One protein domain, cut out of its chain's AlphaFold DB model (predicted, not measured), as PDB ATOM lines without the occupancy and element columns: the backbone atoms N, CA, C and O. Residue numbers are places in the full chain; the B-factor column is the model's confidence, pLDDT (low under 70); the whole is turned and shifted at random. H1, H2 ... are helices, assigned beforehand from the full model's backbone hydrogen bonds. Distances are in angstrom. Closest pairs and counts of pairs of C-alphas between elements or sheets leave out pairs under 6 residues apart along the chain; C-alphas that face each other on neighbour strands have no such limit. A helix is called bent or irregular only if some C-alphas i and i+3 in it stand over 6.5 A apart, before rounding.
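Overview. This is residues 4 to 82 of the 87 residues of an uncharacterized protein of Streptomyces sp. NRRL F-6491 (UniProt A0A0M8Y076). What shape does the model make? It is a long, loose helical hairpin of H1 and H2, side by side and touching near their joined ends, with short H3 beyond the far end of H2 and H4 sticking out as an arm. What are its parts and size? The printed part has 79 residues with four named helices, H1 to H4 in order, and no named strand; its class is all helix. It is extended, with a radius of gyration of the C-alphas of 19.1 A, and flat, spanning 60 by 34 by 14 A.

Arrangement. How do the first two helices stand? H1, residues 4 to 29, and H2, residues 34 to 53, form a helical hairpin, running opposite ways at a shallow tilt of 13 degrees. They touch with residues 20 to 27 of H1 and 34 to 41 of H2 alone; the closest C-alphas, of Ile 27 and Ala 37, are 6.8 A apart. Where are the others? H3, residues 56 to 61, is close to but not clearly touching H2, with the closest C-alphas, of Val 52 and Val 58, 7.3 A apart, and about perpendicular to it, only just, at 70.4 degrees. H3 is only just apart from H1, at 8.3 A between the closest C-alphas. H4, residues 70 to 80, is apart from H1, H2 and H3. Are the helix backbones complete? Every O i to N i+4 pair is within hydrogen-bond range in H2 and H3, against 19 of 22 in H1 and 6 of 7 in H4.

Along the chain. Where do the helices lie? H1 runs 38.0 A from C-alpha 4 at (146.077, 142.641, 143.570), and H2 runs 28.6 A. H3 measures 8.8 A, and H4 runs 15.8 A to C-alpha 80 at (112.006, 166.636, 155.476). Is any helix irregular? H1 is, only just: C-alphas 21 and 24 are 6.54 A apart.

Size, cuts and confidence. What stands free? Residues 60 to 66 and 69 to 82 do, and the C-alphas farthest apart, of Ala 29 and Gly 82, are 60.4 A apart. Are there cuts or long links? The printed part has no cut; the links H1 to H2 and H2 to H3 are tight, and H3 to H4 is short. Where is confidence low? The pLDDT is under 70 at residues 5, 23 to 28, 30 to 36, 56 and 69 to 71.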
ATOM      1  N   ALA A   4     145.638 141.280 143.283       71.25
ATOM      2  CA  ALA A   4     146.077 142.641 143.570       71.25
ATOM      3  C   ALA A   4     145.535 143.158 144.914       71.25
ATOM      4  O   ALA A   4     146.291 143.694 145.721       71.25
ATOM      5  N   THR A   5     144.252 142.931 145.216       69.12
ATOM      6  CA  THR A   5     143.654 143.336 146.499       69.12
ATOM      7  C   THR A   5     144.280 142.577 147.663       69.12
ATOM      8  O   THR A   5     144.636 143.180 148.673       69.12
ATOM      9  N   ARG A   6     144.479 141.261 147.516       71.25
ATOM     10  CA  ARG A   6     145.128 140.437 148.548       71.25
ATOM     11  C   ARG A   6     146.565 140.901 148.808       71.25
ATOM     12  O   ARG A   6     146.985 140.962 149.963       71.25
ATOM     13  N   ARG A   7     147.300 141.261 147.749       79.19
ATOM     14  CA  ARG A   7     148.659 141.816 147.829       79.19
ATOM     15  C   ARG A   7     148.669 143.124 148.617       79.19
ATOM     16  O   ARG A   7     149.429 143.234 149.572       79.19
ATOM     17  N   THR A   8     147.803 144.070 148.263       75.50
ATOM     18  CA  THR A   8     147.736 145.386 148.914       75.50
ATOM     19  C   THR A   8     147.365 145.269 150.387       75.50
ATOM     20  O   THR A   8     148.038 145.869 151.223       75.50
ATOM     21  N   VAL A   9     146.363 144.451 150.730       80.69
ATOM     22  CA  VAL A   9     145.988 144.219 152.135       80.69
ATOM     23  C   VAL A   9     147.161 143.635 152.916       80.69
ATOM     24  O   VAL A   9     147.478 144.140 153.990       80.69
ATOM     25  N   ARG A  10     147.856 142.628 152.370       77.75
ATOM     26  CA  ARG A  10     149.025 142.036 153.035       77.75
ATOM     27  C   ARG A  10     150.115 143.075 153.282       77.75
ATOM     28  O   ARG A  10     150.632 143.130 154.391       77.75
ATOM     29  N   THR A  11     150.431 143.901 152.287       81.75
ATOM     30  CA  THR A  11     151.446 144.953 152.422       81.75
ATOM     31  C   THR A  11     151.053 145.970 153.488       81.75
ATOM     32  O   THR A  11     151.865 146.286 154.348       81.75
ATOM     33  N   VAL A  12     149.806 146.447 153.484       82.00
ATOM     34  CA  VAL A  12     149.332 147.427 154.474       82.00
ATOM     35  C   VAL A  12     149.362 146.840 155.884       82.00
ATOM     36  O   VAL A  12     149.917 147.463 156.784       82.00
ATOM     37  N   VAL A  13     148.832 145.628 156.071       82.38
ATOM     38  CA  VAL A  13     148.848 144.938 157.370       82.38
ATOM     39  C   VAL A  13     150.280 144.735 157.854       82.38
ATOM     40  O   VAL A  13     150.584 145.014 159.009       82.38
ATOM     41  N   GLN A  14     151.178 144.304 156.970       84.75
ATOM     42  CA  GLN A  14     152.581 144.086 157.307       84.75
ATOM     43  C   GLN A  14     153.288 145.391 157.702       84.75
ATOM     44  O   GLN A  14     154.015 145.401 158.691       84.75
ATOM     45  N   THR A  15     153.047 146.493 156.989       81.44
ATOM     46  CA  THR A  15     153.608 147.811 157.324       81.44
ATOM     47  C   THR A  15     153.075 148.331 158.657       81.44
ATOM     48  O   THR A  15     153.850 148.823 159.474       81.44
ATOM     49  N   VAL A  16     151.771 148.188 158.911       79.62
ATOM     50  CA  VAL A  16     151.157 148.587 160.188       79.62
ATOM     51  C   VAL A  16     151.717 147.761 161.342       79.62
ATOM     52  O   VAL A  16     152.075 148.328 162.369       79.62
ATOM     53  N   LEU A  17     151.854 146.444 161.171       80.62
ATOM     54  CA  LEU A  17     152.457 145.569 162.179       80.62
ATOM     55  C   LEU A  17     153.925 145.920 162.438       80.62
ATOM     56  O   LEU A  17     154.341 145.943 163.592       80.62
ATOM     57  N   ALA A  18     154.696 146.233 161.395       79.88
ATOM     58  CA  ALA A  18     156.085 146.662 161.540       79.88
ATOM     59  C   ALA A  18     156.196 147.986 162.319       79.88
ATOM     60  O   ALA A  18     157.019 148.096 163.226       79.88
ATOM     61  N   LEU A  19     155.332 148.964 162.022       75.44
ATOM     62  CA  LEU A  19     155.245 150.224 162.769       75.44
ATOM     63  C   LEU A  19     154.816 149.998 164.225       75.44
ATOM     64  O   LEU A  19     155.431 150.547 165.136       75.44
ATOM     65  N   ALA A  20     153.805 149.157 164.456       74.88
ATOM     66  CA  ALA A  20     153.329 148.818 165.795       74.88
ATOM     67  C   ALA A  20     154.399 148.091 166.627       74.88
ATOM     68  O   ALA A  20     154.517 148.354 167.820       74.88
ATOM     69  N   ALA A  21     155.203 147.226 166.004       76.50
ATOM     70  CA  ALA A  21     156.307 146.524 166.657       76.50
ATOM     71  C   ALA A  21     157.509 147.437 166.965       76.50
ATOM     72  O   ALA A  21     158.213 147.195 167.941       76.50
ATOM     73  N   GLY A  22     157.737 148.492 166.173       73.38
ATOM     74  CA  GLY A  22     158.768 149.500 166.454       73.38
ATOM     75  C   GLY A  22     158.369 150.506 167.541       73.38
ATOM     76  O   GLY A  22     159.228 151.053 168.230       73.38
ATOM     77  N   LEU A  23     157.066 150.718 167.734       67.50
ATOM     78  CA  LEU A  23     156.517 151.660 168.705       67.50
ATOM     79  C   LEU A  23     156.955 151.419 170.168       67.50
ATOM     80  O   LEU A  23     157.301 152.405 170.816       67.50
ATOM     81  N   PRO A  24     157.002 150.185 170.720       65.94
ATOM     82  CA  PRO A  24     157.446 149.965 172.099       65.94
ATOM     83  C   PRO A  24     158.888 150.417 172.366       65.94
ATOM     84  O   PRO A  24     159.139 150.958 173.434       65.94
ATOM     85  N   LEU A  25     159.809 150.302 171.399       65.56
ATOM     86  CA  LEU A  25     161.174 150.836 171.539       65.56
ATOM     87  C   LEU A  25     161.189 152.370 171.632       65.56
ATOM     88  O   LEU A  25     162.004 152.938 172.351       65.56
ATOM     89  N   ILE A  26     160.270 153.039 170.930       66.06
ATOM     90  CA  ILE A  26     160.101 154.498 170.992       66.06
ATOM     91  C   ILE A  26     159.461 154.907 172.326       66.06
ATOM     92  O   ILE A  26     159.882 155.892 172.923       66.06
ATOM     93  N   ILE A  27     158.467 154.151 172.803       69.44
ATOM     94  CA  ILE A  27     157.785 154.380 174.089       69.44
ATOM     95  C   ILE A  27     158.768 154.241 175.257       69.44
ATOM     96  O   ILE A  27     158.781 155.104 176.137       69.44
ATOM     97  N   ASP A  28     159.590 153.190 175.234       68.00
ATOM     98  CA  ASP A  28     160.602 152.906 176.254       68.00
ATOM     99  C   ASP A  28     161.691 153.993 176.263       68.00
ATOM    100  O   ASP A  28     161.984 154.582 177.301       68.00
ATOM    101  N   ALA A  29     162.197 154.380 175.084       70.81
ATOM    102  CA  ALA A  29     163.179 155.461 174.955       70.81
ATOM    103  C   ALA A  29     162.632 156.856 175.326       70.81
ATOM    104  O   ALA A  29     163.399 157.724 175.742       70.81
ATOM    105  N   ALA A  30     161.326 157.094 175.168       69.31
ATOM    106  CA  ALA A  30     160.682 158.377 175.457       69.31
ATOM    107  C   ALA A  30     160.165 158.508 176.905       69.31
ATOM    108  O   ALA A  30     159.662 159.571 177.270       69.31
ATOM    109  N   GLY A  31     160.265 157.454 177.727       66.50
ATOM    110  CA  GLY A  31     159.803 157.460 179.123       66.50
ATOM    111  C   GLY A  31     158.283 157.601 179.278       66.50
ATOM    112  O   GLY A  31     157.805 158.118 180.291       66.50
ATOM    113  N   ILE A  32     157.509 157.190 178.268       67.00
ATOM    114  CA  ILE A  32     156.053 157.373 178.248       67.00
ATOM    115  C   ILE A  32     155.378 156.307 179.132       67.00
ATOM    116  O   ILE A  32     155.663 155.118 178.981       67.00
ATOM    117  N   PRO A  33     154.425 156.687 180.008       66.12
ATOM    118  CA  PRO A  33     153.676 155.736 180.822       66.12
ATOM    119  C   PRO A  33     152.977 154.668 179.971       66.12
ATOM    120  O   PRO A  33     152.265 154.975 179.012       66.12
ATOM    121  N   GLN A  34     153.125 153.403 180.367       65.31
ATOM    122  CA  GLN A  34     152.651 152.235 179.614       65.31
ATOM    123  C   GLN A  34     151.131 152.241 179.345       65.31
ATOM    124  O   GLN A  34     150.661 151.654 178.371       65.31
ATOM    125  N   THR A  35     150.354 152.956 180.162       67.88
ATOM    126  CA  THR A  35     148.914 153.181 179.965       67.88
ATOM    127  C   THR A  35     148.616 154.069 178.754       67.88
ATOM    128  O   THR A  35     147.739 153.734 177.960       67.88
ATOM    129  N   ALA A  36     149.367 155.156 178.555       69.81
ATOM    130  CA  ALA A  36     149.216 156.041 177.398       69.81
ATOM    131  C   ALA A  36     149.635 155.338 176.097       69.81
ATOM    132  O   ALA A  36     148.969 155.463 175.070       69.81
ATOM    133  N   ALA A  37     150.689 154.525 176.166       71.19
ATOM    134  CA  ALA A  37     151.119 153.664 175.071       71.19
ATOM    135  C   ALA A  37     150.060 152.620 174.682       71.19
ATOM    136  O   ALA A  37     149.753 152.469 173.500       71.19
ATOM    137  N   GLY A  38     149.461 151.937 175.665       75.06
ATOM    138  CA  GLY A  38     148.386 150.971 175.423       75.06
ATOM    139  C   GLY A  38     147.172 151.602 174.733       75.06
ATOM    140  O   GLY A  38     146.648 151.038 173.772       75.06
ATOM    141  N   VAL A  39     146.779 152.809 175.156       77.19
ATOM    142  CA  VAL A  39     145.720 153.591 174.493       77.19
ATOM    143  C   VAL A  39     146.131 153.989 173.072       77.19
ATOM    144  O   VAL A  39     145.327 153.861 172.152       77.19
ATOM    145  N   GLY A  40     147.382 154.406 172.864       79.19
ATOM    146  CA  GLY A  40     147.914 154.741 171.540       79.19
ATOM    147  C   GLY A  40     147.868 153.564 170.563       79.19
ATOM    148  O   GLY A  40     147.420 153.723 169.428       79.19
ATOM    149  N   VAL A  41     148.244 152.366 171.015       77.94
ATOM    150  CA  VAL A  41     148.139 151.137 170.213       77.94
ATOM    151  C   VAL A  41     146.677 150.805 169.914       77.94
ATOM    152  O   VAL A  41     146.340 150.544 168.759       77.94
ATOM    153  N   ALA A  42     145.791 150.855 170.913       78.50
ATOM    154  CA  ALA A  42     144.366 150.583 170.718       78.50
ATOM    155  C   ALA A  42     143.723 151.555 169.711       78.50
ATOM    156  O   ALA A  42     142.995 151.122 168.816       78.50
ATOM    157  N   LEU A  43     144.041 152.850 169.801       79.44
ATOM    158  CA  LEU A  43     143.588 153.870 168.854       79.44
ATOM    159  C   LEU A  43     144.166 153.652 167.454       79.44
ATOM    160  O   LEU A  43     143.435 153.792 166.475       79.44
ATOM    161  N   ALA A  44     145.441 153.271 167.336       78.94
ATOM    162  CA  ALA A  44     146.057 152.964 166.047       78.94
ATOM    163  C   ALA A  44     145.381 151.760 165.367       78.94
ATOM    164  O   ALA A  44     145.095 151.807 164.168       78.94
ATOM    165  N   VAL A  45     145.064 150.710 166.132       81.19
ATOM    166  CA  VAL A  45     144.305 149.548 165.640       81.19
ATOM    167  C   VAL A  45     142.892 149.959 165.228       81.19
ATOM    168  O   VAL A  45     142.469 149.630 164.118       81.19
ATOM    169  N   ALA A  46     142.180 150.715 166.069       81.25
ATOM    170  CA  ALA A  46     140.836 151.201 165.763       81.25
ATOM    171  C   ALA A  46     140.822 152.054 164.485       81.25
ATOM    172  O   ALA A  46     140.035 151.786 163.581       81.25
ATOM    173  N   ALA A  47     141.753 153.002 164.351       79.31
ATOM    174  CA  ALA A  47     141.907 153.828 163.157       79.31
ATOM    175  C   ALA A  47     142.258 152.996 161.914       79.31
ATOM    176  O   ALA A  47     141.734 153.259 160.830       79.31
ATOM    177  N   GLY A  48     143.096 151.965 162.064       83.25
ATOM    178  CA  GLY A  48     143.391 151.005 161.002       83.25
ATOM    179  C   GLY A  48     142.131 150.291 160.510       83.25
ATOM    180  O   GLY A  48     141.878 150.255 159.305       83.25
ATOM    181  N   ILE A  49     141.300 149.797 161.432       81.62
ATOM    182  CA  ILE A  49     140.015 149.158 161.110       81.62
ATOM    183  C   ILE A  49     139.066 150.158 160.438       81.62
ATOM    184  O   ILE A  49     138.518 149.857 159.377       81.62
ATOM    185  N   THR A  50     138.915 151.366 160.986       82.88
ATOM    186  CA  THR A  50     138.093 152.432 160.389       82.88
ATOM    187  C   THR A  50     138.557 152.770 158.974       82.88
ATOM    188  O   THR A  50     137.735 152.943 158.074       82.88
ATOM    189  N   ARG A  51     139.872 152.816 158.731       80.81
ATOM    190  CA  ARG A  51     140.425 153.095 157.402       80.81
ATOM    191  C   ARG A  51     140.154 151.965 156.419       80.81
ATOM    192  O   ARG A  51     139.869 152.255 155.262       80.81
ATOM    193  N   VAL A  52     140.221 150.712 156.869       80.44
ATOM    194  CA  VAL A  52     139.829 149.551 156.060       80.44
ATOM    195  C   VAL A  52     138.346 149.634 155.704       80.44
ATOM    196  O   VAL A  52     138.015 149.512 154.529       80.44
ATOM    197  N   MET A  53     137.472 149.926 156.673       75.75
ATOM    198  CA  MET A  53     136.029 150.100 156.445       75.75
ATOM    199  C   MET A  53     135.709 151.259 155.490       75.75
ATOM    200  O   MET A  53     134.731 151.187 154.756       75.75
ATOM    201  N   ALA A  54     136.547 152.298 155.446       76.88
ATOM    202  CA  ALA A  54     136.394 153.423 154.523       76.88
ATOM    203  C   ALA A  54     136.849 153.123 153.079       76.88
ATOM    204  O   ALA A  54     136.712 153.980 152.204       76.88
ATOM    205  N   LEU A  55     137.436 151.951 152.801       80.44
ATOM    206  CA  LEU A  55     137.856 151.606 151.444       80.44
ATOM    207  C   LEU A  55     136.647 151.178 150.589       80.44
ATOM    208  O   LEU A  55     135.904 150.281 150.995       80.44
ATOM    209  N   PRO A  56     136.520 151.670 149.339       69.00
ATOM    210  CA  PRO A  56     135.436 151.281 148.426       69.00
ATOM    211  C   PRO A  56     135.472 149.789 148.047       69.00
ATOM    212  O   PRO A  56     134.493 149.225 147.568       69.00
ATOM    213  N   VAL A  57     136.601 149.111 148.285       71.31
ATOM    214  CA  VAL A  57     136.712 147.657 148.113       71.31
ATOM    215  C   VAL A  57     135.888 146.879 149.144       71.31
ATOM    216  O   VAL A  57     135.417 145.792 148.828       71.31
ATOM    217  N   VAL A  58     135.704 147.421 150.354       72.44
ATOM    218  CA  VAL A  58     134.888 146.797 151.407       72.44
ATOM    219  C   VAL A  58     133.409 146.951 151.068       72.44
ATOM    220  O   VAL A  58     132.679 145.967 151.090       72.44
ATOM    221  N   GLU A  59     133.004 148.138 150.618       71.00
ATOM    222  CA  GLU A  59     131.685 148.417 150.028       71.00
ATOM    223  C   GLU A  59     131.314 147.443 148.897       71.00
ATOM    224  O   GLU A  59     130.219 146.884 148.878       71.00
ATOM    225  N   ASN A  60     132.253 147.160 147.988       75.44
ATOM    226  CA  ASN A  60     132.027 146.229 146.876       75.44
ATOM    227  C   ASN A  60     131.886 144.759 147.309       75.44
ATOM    228  O   ASN A  60     131.337 143.953 146.556       75.44
ATOM    229  N   LEU A  61     132.396 144.397 148.488       70.88
ATOM    230  CA  LEU A  61     132.241 143.060 149.070       70.88
ATOM    231  C   LEU A  61     130.986 142.950 149.942       70.88
ATOM    232  O   LEU A  61     130.500 141.840 150.163       70.88
ATOM    233  N   LEU A  62     130.464 144.075 150.432       72.31
ATOM    234  CA  LEU A  62     129.277 144.101 151.269       72.31
ATOM    235  C   LEU A  62     128.001 143.894 150.427       72.31
ATOM    236  O   LEU A  62     127.840 144.471 149.340       72.31
ATOM    237  N   PRO A  63     127.055 143.075 150.923       73.06
ATOM    238  CA  PRO A  63     125.730 142.954 150.332       73.06
ATOM    239  C   PRO A  63     125.050 144.319 150.206       73.06
ATOM    240  O   PRO A  63     125.262 145.198 151.036       73.06
ATOM    241  N   ALA A  64     124.166 144.487 149.218       71.06
ATOM    242  CA  ALA A  64     123.492 145.767 148.963       71.06
ATOM    243  C   ALA A  64     122.756 146.357 150.181       71.06
ATOM    244  O   ALA A  64     122.602 147.569 150.261       71.06
ATOM    245  N   TRP A  65     122.339 145.518 151.134       74.56
ATOM    246  CA  TRP A  65     121.664 145.929 152.368       74.56
ATOM    247  C   TRP A  65     122.604 146.452 153.473       74.56
ATOM    248  O   TRP A  65     122.117 146.982 154.466       74.56
ATOM    249  N   LEU A  66     123.924 146.321 153.309       71.44
ATOM    250  CA  LEU A  66     124.965 146.730 154.267       71.44
ATOM    251  C   LEU A  66     125.852 147.878 153.758       71.44
ATOM    252  O   LEU A  66     126.744 148.321 154.477       71.44
ATOM    253  N   ARG A  67     125.634 148.331 152.521       75.69
ATOM    254  CA  ARG A  67     126.380 149.436 151.912       75.69
ATOM    255  C   ARG A  67     125.924 150.779 152.473       75.69
ATOM    256  O   ARG A  67     124.723 151.017 152.612       75.69
ATOM    257  N   ALA A  68     126.869 151.665 152.758       71.19
ATOM    258  CA  ALA A  68     126.606 153.050 153.111       71.19
ATOM    259  C   ALA A  68     125.946 153.744 151.907       71.19
ATOM    260  O   ALA A  68     126.544 153.874 150.841       71.19
ATOM    261  N   ALA A  69     124.683 154.147 152.055       67.38
ATOM    262  CA  ALA A  69     123.870 154.685 150.969       67.38
ATOM    263  C   ALA A  69     123.740 156.220 151.074       67.38
ATOM    264  O   ALA A  69     122.759 156.697 151.640       67.38
ATOM    265  N   PRO A  70     124.651 157.014 150.475       67.25
ATOM    266  CA  PRO A  70     124.559 158.479 150.498       67.25
ATOM    267  C   PRO A  70     123.303 159.021 149.794       67.25
ATOM    268  O   PRO A  70     122.877 160.142 150.051       67.25
ATOM    269  N   HIS A  71     122.692 158.233 148.901       66.69
ATOM    270  CA  HIS A  71     121.516 158.664 148.146       66.69
ATOM    271  C   HIS A  71     120.229 158.673 148.986       66.69
ATOM    272  O   HIS A  71     119.394 159.553 148.799       66.69
ATOM    273  N   ARG A  72     120.100 157.754 149.958       73.81
ATOM    274  CA  ARG A  72     118.913 157.652 150.823       73.81
ATOM    275  C   ARG A  72     118.816 158.843 151.781       73.81
ATOM    276  O   ARG A  72     117.731 159.370 151.979       73.81
ATOM    277  N   ASP A  73     119.941 159.308 152.321       79.00
ATOM    278  CA  ASP A  73     119.962 160.438 153.259       79.00
ATOM    279  C   ASP A  73     119.629 161.770 152.570       79.00
ATOM    280  O   ASP A  73     118.933 162.610 153.135       79.00
ATOM    281  N   ALA A  74     120.073 161.955 151.321       78.94
ATOM    282  CA  ALA A  74     119.722 163.126 150.520       78.94
ATOM    283  C   ALA A  74     118.223 163.165 150.175       78.94
ATOM    284  O   ALA A  74     117.622 164.238 150.186       78.94
ATOM    285  N   GLU A  75     117.625 162.004 149.907       79.06
ATOM    286  CA  GLU A  75     116.191 161.854 149.653       79.06
ATOM    287  C   GLU A  75     115.372 162.108 150.930       79.06
ATOM    288  O   GLU A  75     114.414 162.875 150.902       79.06
ATOM    289  N   LEU A  76     115.805 161.579 152.080       79.50
ATOM    290  CA  LEU A  76     115.181 161.839 153.384       79.50
ATOM    291  C   LEU A  76     115.258 163.320 153.784       79.50
ATOM    292  O   LEU A  76     114.263 163.881 154.230       79.50
ATOM    293  N   LEU A  77     116.398 163.978 153.560       81.81
ATOM    294  CA  LEU A  77     116.550 165.422 153.779       81.81
ATOM    295  C   LEU A  77     115.735 166.263 152.786       81.81
ATOM    296  O   LEU A  77     115.388 167.402 153.089       81.81
ATOM    297  N   ALA A  78     115.464 165.755 151.584       83.44
ATOM    298  CA  ALA A  78     114.591 166.420 150.617       83.44
ATOM    299  C   ALA A  78     113.105 166.261 150.984       83.44
ATOM    300  O   ALA A  78     112.336 167.195 150.771       83.44
ATOM    301  N   LEU A  79     112.722 165.123 151.570       82.06
ATOM    302  CA  LEU A  79     111.379 164.864 152.095       82.06
ATOM    303  C   LEU A  79     111.095 165.664 153.375       82.06
ATOM    304  O   LEU A  79     110.000 166.197 153.515       82.06
ATOM    305  N   ASP A  80     112.086 165.810 154.259       82.88
ATOM    306  CA  ASP A  80     112.006 166.636 155.476       82.88
ATOM    307  C   ASP A  80     111.939 168.142 155.156       82.88
ATOM    308  O   ASP A  80     111.239 168.903 155.815       82.88
ATOM    309  N   ARG A  81     112.592 168.574 154.065       79.50
ATOM    310  CA  ARG A  81     112.422 169.922 153.483       79.50
ATOM    311  C   ARG A  81     111.179 170.057 152.593       79.50
ATOM    312  O   ARG A  81     111.015 171.089 151.938       79.50
ATOM    313  N   GLY A  82     110.336 169.026 152.533       74.44
ATOM    314  CA  GLY A  82     109.045 169.062 151.856       74.44
ATOM    315  C   GLY A  82     108.136 170.169 152.415       74.44
ATOM    316  O   GLY A  82     108.410 170.716 153.477       74.44
TER     317      GLY A  82